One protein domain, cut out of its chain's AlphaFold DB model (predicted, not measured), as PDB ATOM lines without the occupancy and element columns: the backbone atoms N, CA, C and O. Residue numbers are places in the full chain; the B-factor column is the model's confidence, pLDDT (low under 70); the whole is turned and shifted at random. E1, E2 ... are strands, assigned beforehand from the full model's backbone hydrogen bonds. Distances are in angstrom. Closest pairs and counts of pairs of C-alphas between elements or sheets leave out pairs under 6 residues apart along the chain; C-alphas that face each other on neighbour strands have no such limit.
ATOM      1  N   THR A  45      75.906   1.363  63.948       92.69
ATOM      2  CA  THR A  45      76.976   0.535  63.399       92.69
ATOM      3  C   THR A  45      78.294   0.954  64.026       92.69
ATOM      4  O   THR A  45      78.694   2.109  63.902       92.69
ATOM      5  N   TYR A  46      78.968   0.018  64.683       92.69
ATOM      6  CA  TYR A  46      80.304   0.202  65.241       92.69
ATOM      7  C   TYR A  46      81.383  -0.279  64.259       92.69
ATOM      8  O   TYR A  46      81.182  -1.247  63.526       92.69
ATOM      9  N   THR A  47      82.548   0.371  64.264       91.06
ATOM     10  CA  THR A  47      83.746  -0.107  63.570       91.06
ATOM     11  C   THR A  47      85.002   0.146  64.399       91.06
ATOM     12  O   THR A  47      85.151   1.198  65.018       91.06
ATOM     13  N   GLU A  48      85.931  -0.810  64.390       89.06
ATOM     14  CA  GLU A  48      87.235  -0.676  65.057       89.06
ATOM     15  C   GLU A  48      88.179   0.291  64.329       89.06
ATOM     16  O   GLU A  48      89.122   0.804  64.929       89.06
ATOM     17  N   ASP A  49      87.922   0.547  63.043       89.06
ATOM     18  CA  ASP A  49      88.736   1.401  62.184       89.06
ATOM     19  C   ASP A  49      87.837   2.373  61.412       89.06
ATOM     20  O   ASP A  49      87.245   2.056  60.377       89.06
ATOM     21  N   ALA A  50      87.752   3.595  61.929       88.50
ATOM     22  CA  ALA A  50      86.887   4.651  61.437       88.50
ATOM     23  C   ALA A  50      87.263   5.142  60.031       88.50
ATOM     24  O   ALA A  50      86.444   5.796  59.382       88.50
ATOM     25  N   SER A  51      88.446   4.789  59.507       86.25
ATOM     26  CA  SER A  51      88.785   5.047  58.099       86.25
ATOM     27  C   SER A  51      87.863   4.292  57.126       86.25
ATOM     28  O   SER A  51      87.707   4.682  55.965       86.25
ATOM     29  N   ARG A  52      87.198   3.237  57.614       88.62
ATOM     30  CA  ARG A  52      86.262   2.397  56.857       88.62
ATOM     31  C   ARG A  52      84.840   2.948  56.824       88.62
ATOM     32  O   ARG A  52      84.016   2.413  56.084       88.62
ATOM     33  N   LEU A  53      84.542   4.006  57.583       87.81
ATOM     34  CA  LEU A  53      83.217   4.624  57.585       87.81
ATOM     35  C   LEU A  53      82.849   5.168  56.194       87.81
ATOM     36  O   LEU A  53      83.697   5.541  55.371       87.81
ATOM     37  N   ARG A  54      81.542   5.165  55.920       87.31
ATOM     38  CA  ARG A  54      80.954   5.638  54.665       87.31
ATOM     39  C   ARG A  54      79.806   6.599  54.973       87.31
ATOM     40  O   ARG A  54      78.857   6.149  55.608       87.31
ATOM     41  N   PRO A  55      79.871   7.870  54.524       86.31
ATOM     42  CA  PRO A  55      80.942   8.489  53.747       86.31
ATOM     43  C   PRO A  55      82.243   8.608  54.562       86.31
ATOM     44  O   PRO A  55      82.200   8.564  55.794       86.31
ATOM     45  N   PRO A  56      83.401   8.707  53.881       82.50
ATOM     46  CA  PRO A  56      84.682   8.794  54.564       82.50
ATOM     47  C   PRO A  56      84.754  10.050  55.447       82.50
ATOM     48  O   PRO A  56      84.080  11.044  55.151       82.50
ATOM     49  N   PRO A  57      85.594  10.029  56.496       82.31
ATOM     50  CA  PRO A  57      85.838  11.201  57.323       82.31
ATOM     51  C   PRO A  57      86.276  12.404  56.471       82.31
ATOM     52  O   PRO A  57      87.056  12.232  55.525       82.31
ATOM     53  N   PRO A  58      85.811  13.625  56.792       79.06
ATOM     54  CA  PRO A  58      86.215  14.817  56.062       79.06
ATOM     55  C   PRO A  58      87.723  15.039  56.208       79.06
ATOM     56  O   PRO A  58      88.270  14.978  57.308       79.06
ATOM     57  N   GLN A  59      88.399  15.326  55.095       71.50
ATOM     58  CA  GLN A  59      89.808  15.704  55.128       71.50
ATOM     59  C   GLN A  59      89.927  17.152  55.606       71.50
ATOM     60  O   GLN A  59      89.595  18.094  54.884       71.50
ATOM     61  N   LEU A  60      90.403  17.341  56.835       69.06
ATOM     62  CA  LEU A  60      90.696  18.673  57.351       69.06
ATOM     63  C   LEU A  60      92.070  19.116  56.837       69.06
ATOM     64  O   LEU A  60      93.064  18.430  57.051       69.06
ATOM     65  N   ARG A  61      92.151  20.299  56.212       63.16
ATOM     66  CA  ARG A  61      93.426  20.892  55.733       63.16
ATOM     67  C   ARG A  61      94.497  21.028  56.827       63.16
ATOM     68  O   ARG A  61      95.675  21.174  56.534       63.16
ATOM     69  N   GLU A  62      94.072  21.019  58.085       59.72
ATOM     70  CA  GLU A  62      94.919  21.153  59.274       59.72
ATOM     71  C   GLU A  62      95.647  19.859  59.633       59.72
ATOM     72  O   GLU A  62      96.575  19.871  60.439       59.72
ATOM     73  N   TRP A  63      95.272  18.743  59.009       62.91
ATOM     74  CA  TRP A  63      95.997  17.483  59.106       62.91
ATOM     75  C   TRP A  63      97.232  17.528  58.209       62.91
ATOM     76  O   TRP A  63      97.376  16.772  57.257       62.91
ATOM     77  N   GLN A  64      98.150  18.437  58.527       55.59
ATOM     78  CA  GLN A  64      99.474  18.499  57.902       55.59
ATOM     79  C   GLN A  64     100.381  17.342  58.365       55.59
ATOM     80  O   GLN A  64     101.515  17.214  57.916       55.59
ATOM     81  N   ARG A  65      99.887  16.498  59.279       64.75
ATOM     82  CA  ARG A  65     100.567  15.344  59.870       64.75
ATOM     83  C   ARG A  65      99.696  14.090  59.777       64.75
ATOM     84  O   ARG A  65      98.475  14.217  59.671       64.75
ATOM     85  N   PRO A  66     100.298  12.889  59.848       68.94
ATOM     86  CA  PRO A  66      99.556  11.636  59.823       68.94
ATOM     87  C   PRO A  66      98.522  11.584  60.953       68.94
ATOM     88  O   PRO A  66      98.855  11.683  62.136       68.94
ATOM     89  N   VAL A  67      97.257  11.413  60.573       77.81
ATOM     90  CA  VAL A  67      96.146  11.155  61.490       77.81
ATOM     91  C   VAL A  67      95.859   9.666  61.478       77.81
ATOM     92  O   VAL A  67      95.675   9.069  60.420       77.81
ATOM     93  N   MET A  68      95.814   9.065  62.663       82.81
ATOM     94  CA  MET A  68      95.408   7.674  62.817       82.81
ATOM     95  C   MET A  68      93.961   7.619  63.284       82.81
ATOM     96  O   MET A  68      93.641   8.072  64.388       82.81
ATOM     97  N   PHE A  69      93.111   7.046  62.438       83.38
ATOM     98  CA  PHE A  69      91.731   6.723  62.764       83.38
ATOM     99  C   PHE A  69      91.691   5.510  63.690       83.38
ATOM    100  O   PHE A  69      92.412   4.534  63.491       83.38
ATOM    101  N   ARG A  70      90.888   5.620  64.742       87.56
ATOM    102  CA  ARG A  70      90.651   4.575  65.736       87.56
ATOM    103  C   ARG A  70      89.223   4.071  65.574       87.56
ATOM    104  O   ARG A  70      88.740   3.991  64.452       87.56
ATOM    105  N   GLU A  71      88.539   3.776  66.665       90.12
ATOM    106  CA  GLU A  71      87.156   3.341  66.648       90.12
ATOM    107  C   GLU A  71      86.189   4.441  66.178       90.12
ATOM    108  O   GLU A  71      86.401   5.639  66.401       90.12
ATOM    109  N   GLY A  72      85.096   4.038  65.537       90.94
ATOM    110  CA  GLY A  72      84.067   4.940  65.038       90.94
ATOM    111  C   GLY A  72      82.685   4.306  65.036       90.94
ATOM    112  O   GLY A  72      82.529   3.098  65.214       90.94
ATOM    113  N   PHE A  73      81.669   5.137  64.845       93.00
ATOM    114  CA  PHE A  73      80.286   4.694  64.791       93.00
ATOM    115  C   PHE A  73      79.469   5.523  63.808       93.00
ATOM    116  O   PHE A  73      79.744   6.699  63.577       93.00
ATOM    117  N   SER A  74      78.456   4.899  63.222       93.94
ATOM    118  CA  SER A  74      77.522   5.545  62.306       93.94
ATOM    119  C   SER A  74      76.099   5.106  62.574       93.94
ATOM    120  O   SER A  74      75.850   3.971  62.978       93.94
ATOM    121  N   GLY A  75      75.151   5.983  62.298       93.19
ATOM    122  CA  GLY A  75      73.749   5.653  62.457       93.19
ATOM    123  C   GLY A  75      72.858   6.814  62.082       93.19
ATOM    124  O   GLY A  75      73.269   7.751  61.398       93.19
ATOM    125  N   THR A  76      71.632   6.745  62.583       91.50
ATOM    126  CA  THR A  76      70.610   7.751  62.324       91.50
ATOM    127  C   THR A  76      70.095   8.292  63.648       91.50
ATOM    128  O   THR A  76      69.788   7.531  64.566       91.50
ATOM    129  N   TYR A  77      69.985   9.612  63.755       87.31
ATOM    130  CA  TYR A  77      69.374  10.290  64.892       87.31
ATOM    131  C   TYR A  77      68.324  11.274  64.381       87.31
ATOM    132  O   TYR A  77      68.639  12.156  63.590       87.31
ATOM    133  N   ARG A  78      67.062  11.113  64.802       88.69
ATOM    134  CA  ARG A  78      65.924  11.942  64.340       88.69
ATOM    135  C   ARG A  78      65.811  12.037  62.805       88.69
ATOM    136  O   ARG A  78      65.553  13.104  62.263       88.69
ATOM    137  N   GLY A  79      66.046  10.925  62.106       89.00
ATOM    138  CA  GLY A  79      66.013  10.869  60.637       89.00
ATOM    139  C   GLY A  79      67.254  11.436  59.934       89.00
ATOM    140  O   GLY A  79      67.324  11.379  58.712       89.00
ATOM    141  N   GLN A  80      68.243  11.939  60.677       90.25
ATOM    142  CA  GLN A  80      69.494  12.467  60.143       90.25
ATOM    143  C   GLN A  80      70.619  11.438  60.289       90.25
ATOM    144  O   GLN A  80      70.913  10.984  61.397       90.25
ATOM    145  N   GLU A  81      71.268  11.092  59.178       91.38
ATOM    146  CA  GLU A  81      72.468  10.250  59.195       91.38
ATOM    147  C   GLU A  81      73.651  11.013  59.798       91.38
ATOM    148  O   GLU A  81      73.869  12.195  59.488       91.38
ATOM    149  N   PHE A  82      74.418  10.320  60.637       92.56
ATOM    150  CA  PHE A  82      75.607  10.847  61.287       92.56
ATOM    151  C   PHE A  82      76.717   9.797  61.364       92.56
ATOM    152  O   PHE A  82      76.484   8.584  61.323       92.56
ATOM    153  N   TRP A  83      77.935  10.296  61.544       93.69
ATOM    154  CA  TRP A  83      79.145   9.506  61.696       93.69
ATOM    155  C   TRP A  83      80.058  10.152  62.720       93.69
ATOM    156  O   TRP A  83      80.156  11.378  62.810       93.69
ATOM    157  N   VAL A  84      80.741   9.309  63.482       91.81
ATOM    158  CA  VAL A  84      81.710   9.723  64.483       91.81
ATOM    159  C   VAL A  84      82.967   8.882  64.355       91.81
ATOM    160  O   VAL A  84      82.900   7.662  64.224       91.81
ATOM    161  N   ALA A  85      84.122   9.534  64.421       89.88
ATOM    162  CA  ALA A  85      85.424   8.890  64.426       89.88
ATOM    163  C   ALA A  85      86.261   9.410  65.587       89.88
ATOM    164  O   ALA A  85      86.415  10.621  65.760       89.88
ATOM    165  N   HIS A  86      86.872   8.499  66.332       87.75
ATOM    166  CA  HIS A  86      87.961   8.851  67.225       87.75
ATOM    167  C   HIS A  86      89.266   8.876  66.439       87.75
ATOM    168  O   HIS A  86      89.572   7.968  65.662       87.75
ATOM    169  N   VAL A  87      90.045   9.932  66.635       85.62
ATOM    170  CA  VAL A  87      91.318  10.123  65.948       85.62
ATOM    171  C   VAL A  87      92.430  10.430  66.928       85.62
ATOM    172  O   VAL A  87      92.249  11.114  67.938       85.62
ATOM    173  N   THR A  88      93.613   9.929  66.593       84.56
ATOM    174  CA  THR A  88      94.867  10.282  67.252       84.56
ATOM    175  C   THR A  88      95.754  11.036  66.281       84.56
ATOM    176  O   THR A  88      95.956  10.584  65.153       84.56
ATOM    177  N   TYR A  89      96.277  12.179  66.715       78.81
ATOM    178  CA  TYR A  89      97.125  13.048  65.903       78.81
ATOM    179  C   TYR A  89      98.280  13.602  66.738       78.81
ATOM    180  O   TYR A  89      98.217  13.646  67.969       78.81
ATOM    181  N   GLU A  90      99.356  14.010  66.079       70.50
ATOM    182  CA  GLU A  90     100.461  14.696  66.748       70.50
ATOM    183  C   GLU A  90     100.174  16.189  66.895       70.50
ATOM    184  O   GLU A  90      99.740  16.843  65.946       70.50
ATOM    185  N   SER A  91     100.445  16.733  68.082       62.62
ATOM    186  CA  SER A  91     100.339  18.168  68.348       62.62
ATOM    187  C   SER A  91     101.265  18.971  67.424       62.62
ATOM    188  O   SER A  91     102.452  18.659  67.310       62.62
ATOM    189  N   THR A  92     100.730  20.026  66.805       61.47
ATOM    190  CA  THR A  92     101.490  20.996  65.990       61.47
ATOM    191  C   THR A  92     102.147  22.096  66.822       61.47
ATOM    192  O   THR A  92     103.031  22.783  66.329       61.47
ATOM    193  N   ASP A  93     101.726  22.243  68.076       62.91
ATOM    194  CA  ASP A  93     102.311  23.166  69.048       62.91
ATOM    195  C   ASP A  93     103.798  22.806  69.319       62.91
ATOM    196  O   ASP A  93     104.063  21.688  69.776       62.91
ATOM    197  N   PRO A  94     104.762  23.711  69.052       58.72
ATOM    198  CA  PRO A  94     106.197  23.520  69.214       58.72
ATOM    199  C   PRO A  94     106.569  23.322  70.681       58.72
ATOM    200  O   PRO A  94     107.508  22.587  70.966       58.72
ATOM    201  N   ALA A  95     105.792  23.869  71.623       59.06
ATOM    202  CA  ALA A  95     105.981  23.604  73.047       59.06
ATOM    203  C   ALA A  95     105.560  22.173  73.439       59.06
ATOM    204  O   ALA A  95     105.883  21.696  74.527       59.06
ATOM    205  N   ARG A  96     104.820  21.470  72.570       59.56
ATOM    206  CA  ARG A  96     104.261  20.128  72.815       59.56
ATOM    207  C   ARG A  96     104.550  19.156  71.667       59.56
ATOM    208  O   ARG A  96     103.807  18.186  71.477       59.56
ATOM    209  N   GLN A  97     105.607  19.413  70.901       56.66
ATOM    210  CA  GLN A  97     105.962  18.637  69.720       56.66
ATOM    211  C   GLN A  97     106.187  17.161  70.087       56.66
ATOM    212  O   GLN A  97     106.846  16.840  71.072       56.66
ATOM    213  N   GLY A  98     105.580  16.249  69.319       59.50
ATOM    214  CA  GLY A  98     105.643  14.799  69.558       59.50
ATOM    215  C   GLY A  98     104.604  14.253  70.549       59.50
ATOM    216  O   GLY A  98     104.466  13.035  70.681       59.50
ATOM    217  N   ARG A  99     103.810  15.107  71.216       64.69
ATOM    218  CA  ARG A  99     102.724  14.640  72.090       64.69
ATOM    219  C   ARG A  99     101.514  14.213  71.256       64.69
ATOM    220  O   ARG A  99     100.926  15.023  70.535       64.69
ATOM    221  N   ARG A 100     101.124  12.941  71.382       68.06
ATOM    222  CA  ARG A 100      99.893  12.400  70.787       68.06
ATOM    223  C   ARG A 100      98.677  12.996  71.497       68.06
ATOM    224  O   ARG A 100      98.595  12.956  72.724       68.06
ATOM    225  N   ARG A 101      97.748  13.556  70.727       75.44
ATOM    226  CA  ARG A 101      96.452  14.067  71.184       75.44
ATOM    227  C   ARG A 101      95.324  13.215  70.617       75.44
ATOM    228  O   ARG A 101      95.484  12.546  69.596       75.44
ATOM    229  N   HIS A 102      94.187  13.267  71.300       79.94
ATOM    230  CA  HIS A 102      92.958  12.584  70.920       79.94
ATOM    231  C   HIS A 102      91.909  13.626  70.537       79.94
ATOM    232  O   HIS A 102      91.800  14.660  71.196       79.94
ATOM    233  N   ALA A 103      91.150  13.360  69.481       80.25
ATOM    234  CA  ALA A 103      89.967  14.136  69.133       80.25
ATOM    235  C   ALA A 103      88.840  13.211  68.677       80.25
ATOM    236  O   ALA A 103      89.079  12.099  68.202       80.25
ATOM    237  N   THR A 104      87.618  13.709  68.808       84.75
ATOM    238  CA  THR A 104      86.418  13.076  68.274       84.75
ATOM    239  C   THR A 104      85.905  13.942  67.137       84.75
ATOM    240  O   THR A 104      85.654  15.132  67.318       84.75
ATOM    241  N   LEU A 105      85.785  13.353  65.956       84.06
ATOM    242  CA  LEU A 105      85.221  13.992  64.780       84.06
ATOM    243  C   LEU A 105      83.788  13.525  64.637       84.06
ATOM    244  O   LEU A 105      83.558  12.324  64.555       84.06
ATOM    245  N   CYS A 106      82.853  14.459  64.547       86.88
ATOM    246  CA  CYS A 106      81.458  14.171  64.246       86.88
ATOM    247  C   CYS A 106      81.108  14.857  62.929       86.88
ATOM    248  O   CYS A 106      81.396  16.041  62.757       86.88
ATOM    249  N   TRP A 107      80.483  14.137  62.004       89.88
ATOM    250  CA  TRP A 107      79.966  14.724  60.775       89.88
ATOM    251  C   TRP A 107      78.602  14.144  60.431       89.88
ATOM    252  O   TRP A 107      78.229  13.053  60.856       89.88
ATOM    253  N   LEU A 108      77.837  14.920  59.675       90.31
ATOM    254  CA  LEU A 108      76.475  14.606  59.273       90.31
ATOM    255  C   LEU A 108      76.248  15.107  57.852       90.31
ATOM    256  O   LEU A 108      76.907  16.045  57.394       90.31
ATOM    257  N   ARG A 109      75.327  14.464  57.140       83.25
ATOM    258  CA  ARG A 109      75.022  14.812  55.755       83.25
ATOM    259  C   ARG A 109      73.955  15.891  55.729       83.25
ATOM    260  O   ARG A 109      72.799  15.617  56.022       83.25
ATOM    261  N   LEU A 110      74.325  17.100  55.337       83.12
ATOM    262  CA  LEU A 110      73.351  18.174  55.206       83.12
ATOM    263  C   LEU A 110      72.439  17.952  53.985       83.12
ATOM    264  O   LEU A 110      72.906  17.445  52.959       83.12
ATOM    265  N   PRO A 111      71.150  18.330  54.075       80.44
ATOM    266  CA  PRO A 111      70.194  18.160  52.981       80.44
ATOM    267  C   PRO A 111      70.402  19.163  51.833       80.44
ATOM    268  O   PRO A 111      69.795  19.019  50.776       80.44
ATOM    269  N   PHE A 112      71.268  20.161  52.019       82.75
ATOM    270  CA  PHE A 112      71.618  21.176  51.029       82.75
ATOM    271  C   PHE A 112      73.138  21.383  50.977       82.75
ATOM    272  O   PHE A 112      73.829  21.160  51.976       82.75
ATOM    273  N   PRO A 113      73.682  21.812  49.826       77.69
ATOM    274  CA  PRO A 113      75.081  22.199  49.734       77.69
ATOM    275  C   PRO A 113      75.322  23.492  50.525       77.69
ATOM    276  O   PRO A 113      74.571  24.458  50.398       77.69
ATOM    277  N   LEU A 114      76.389  23.521  51.319       75.19
ATOM    278  CA  LEU A 114      76.913  24.734  51.942       75.19
ATOM    279  C   LEU A 114      78.272  25.067  51.334       75.19
ATOM    280  O   LEU A 114      79.052  24.169  51.018       75.19
ATOM    281  N   ASN A 115      78.562  26.363  51.219       73.12
ATOM    282  CA  ASN A 115      79.940  26.823  51.067       73.12
ATOM    283  C   ASN A 115      80.732  26.473  52.337       73.12
ATOM    284  O   ASN A 115      80.135  26.298  53.398       73.12
TER     285      ASN A 115
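Overview. This is residues 45 to 115 of the 169 residues of an uncharacterized protein of Raineyella sp. CBA3103 (UniProt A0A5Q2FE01). The printed part is one long, twisted sheet in which three long strands, E2, E3 and E4, run side by side with the very short E1 at one edge; the long link of residues 48 to 67 winds over one face, and the other face is bare. The tight turn between E2 and E3 lies at one end of the long axis and the loop of residues 91 to 99 at the other, while residues 109 to 115 lead away from E4 as a tail. The 71 printed residues hold four named strands, E1 E2 E3 E4 along the chain and in the same order across the sheet, each antiparallel to its neighbour, and no named helix. The class is all strand, though under half of the residues, 33 of the 71, are in named elements. The whole is loose, with a radius of gyration of the C-alphas of 13.9 A and spans of 44 by 31 by 17 A.

Along the chain. The longest strand is E3, residues 80 to 90, 31.7 A from first to last C-alpha. On one side of it is E2, residues 68 to 77, 26.2 A long, which bends by 57 degrees at residue 71. On the other side is E4, residues 100 to 108, also 26.2 A; its last C-alpha, of Leu 108, is at (76.475, 14.606, 59.273). E1, residues 45 to 47, has 6.8 A and begins with C-alpha 45 at (76.976, 0.535, 63.399).

Arrangement. The four strands form a meander, each strand the antiparallel neighbour of the one before, and E1 and E4 are its edge strands. E2 and E3 form a hairpin with a tight link, at 165 degrees between their directions; C-alphas 72 and 85 face each other at 4.2 A, and N 84 and O 73 are 2.8 A apart, within hydrogen-bond range. E3 and E4 form a hairpin with a short link, at 164 degrees; C-alphas 82 and 108 face each other at 4.4 A, and N 85 and O 105 are within hydrogen-bond range at 2.8 A. E1 and E2 form a hairpin with a long link, at 179 degrees; C-alphas 46 and 73 face each other at 4.5 A, and N 45 and O 74 are within hydrogen-bond range at 2.8 A. E1 is apart from E3 and from E4.

Size, cuts and confidence. The two C-alphas farthest apart are those of Gly 79 and Ala 95, 43.7 A. The printed part has no cut. The link from E1 to E2 is long, with 20 residues. The mean pLDDT of the printed part is 80.1, and confidence is low, under 70, in residues 60 to 66 and 91 to 100.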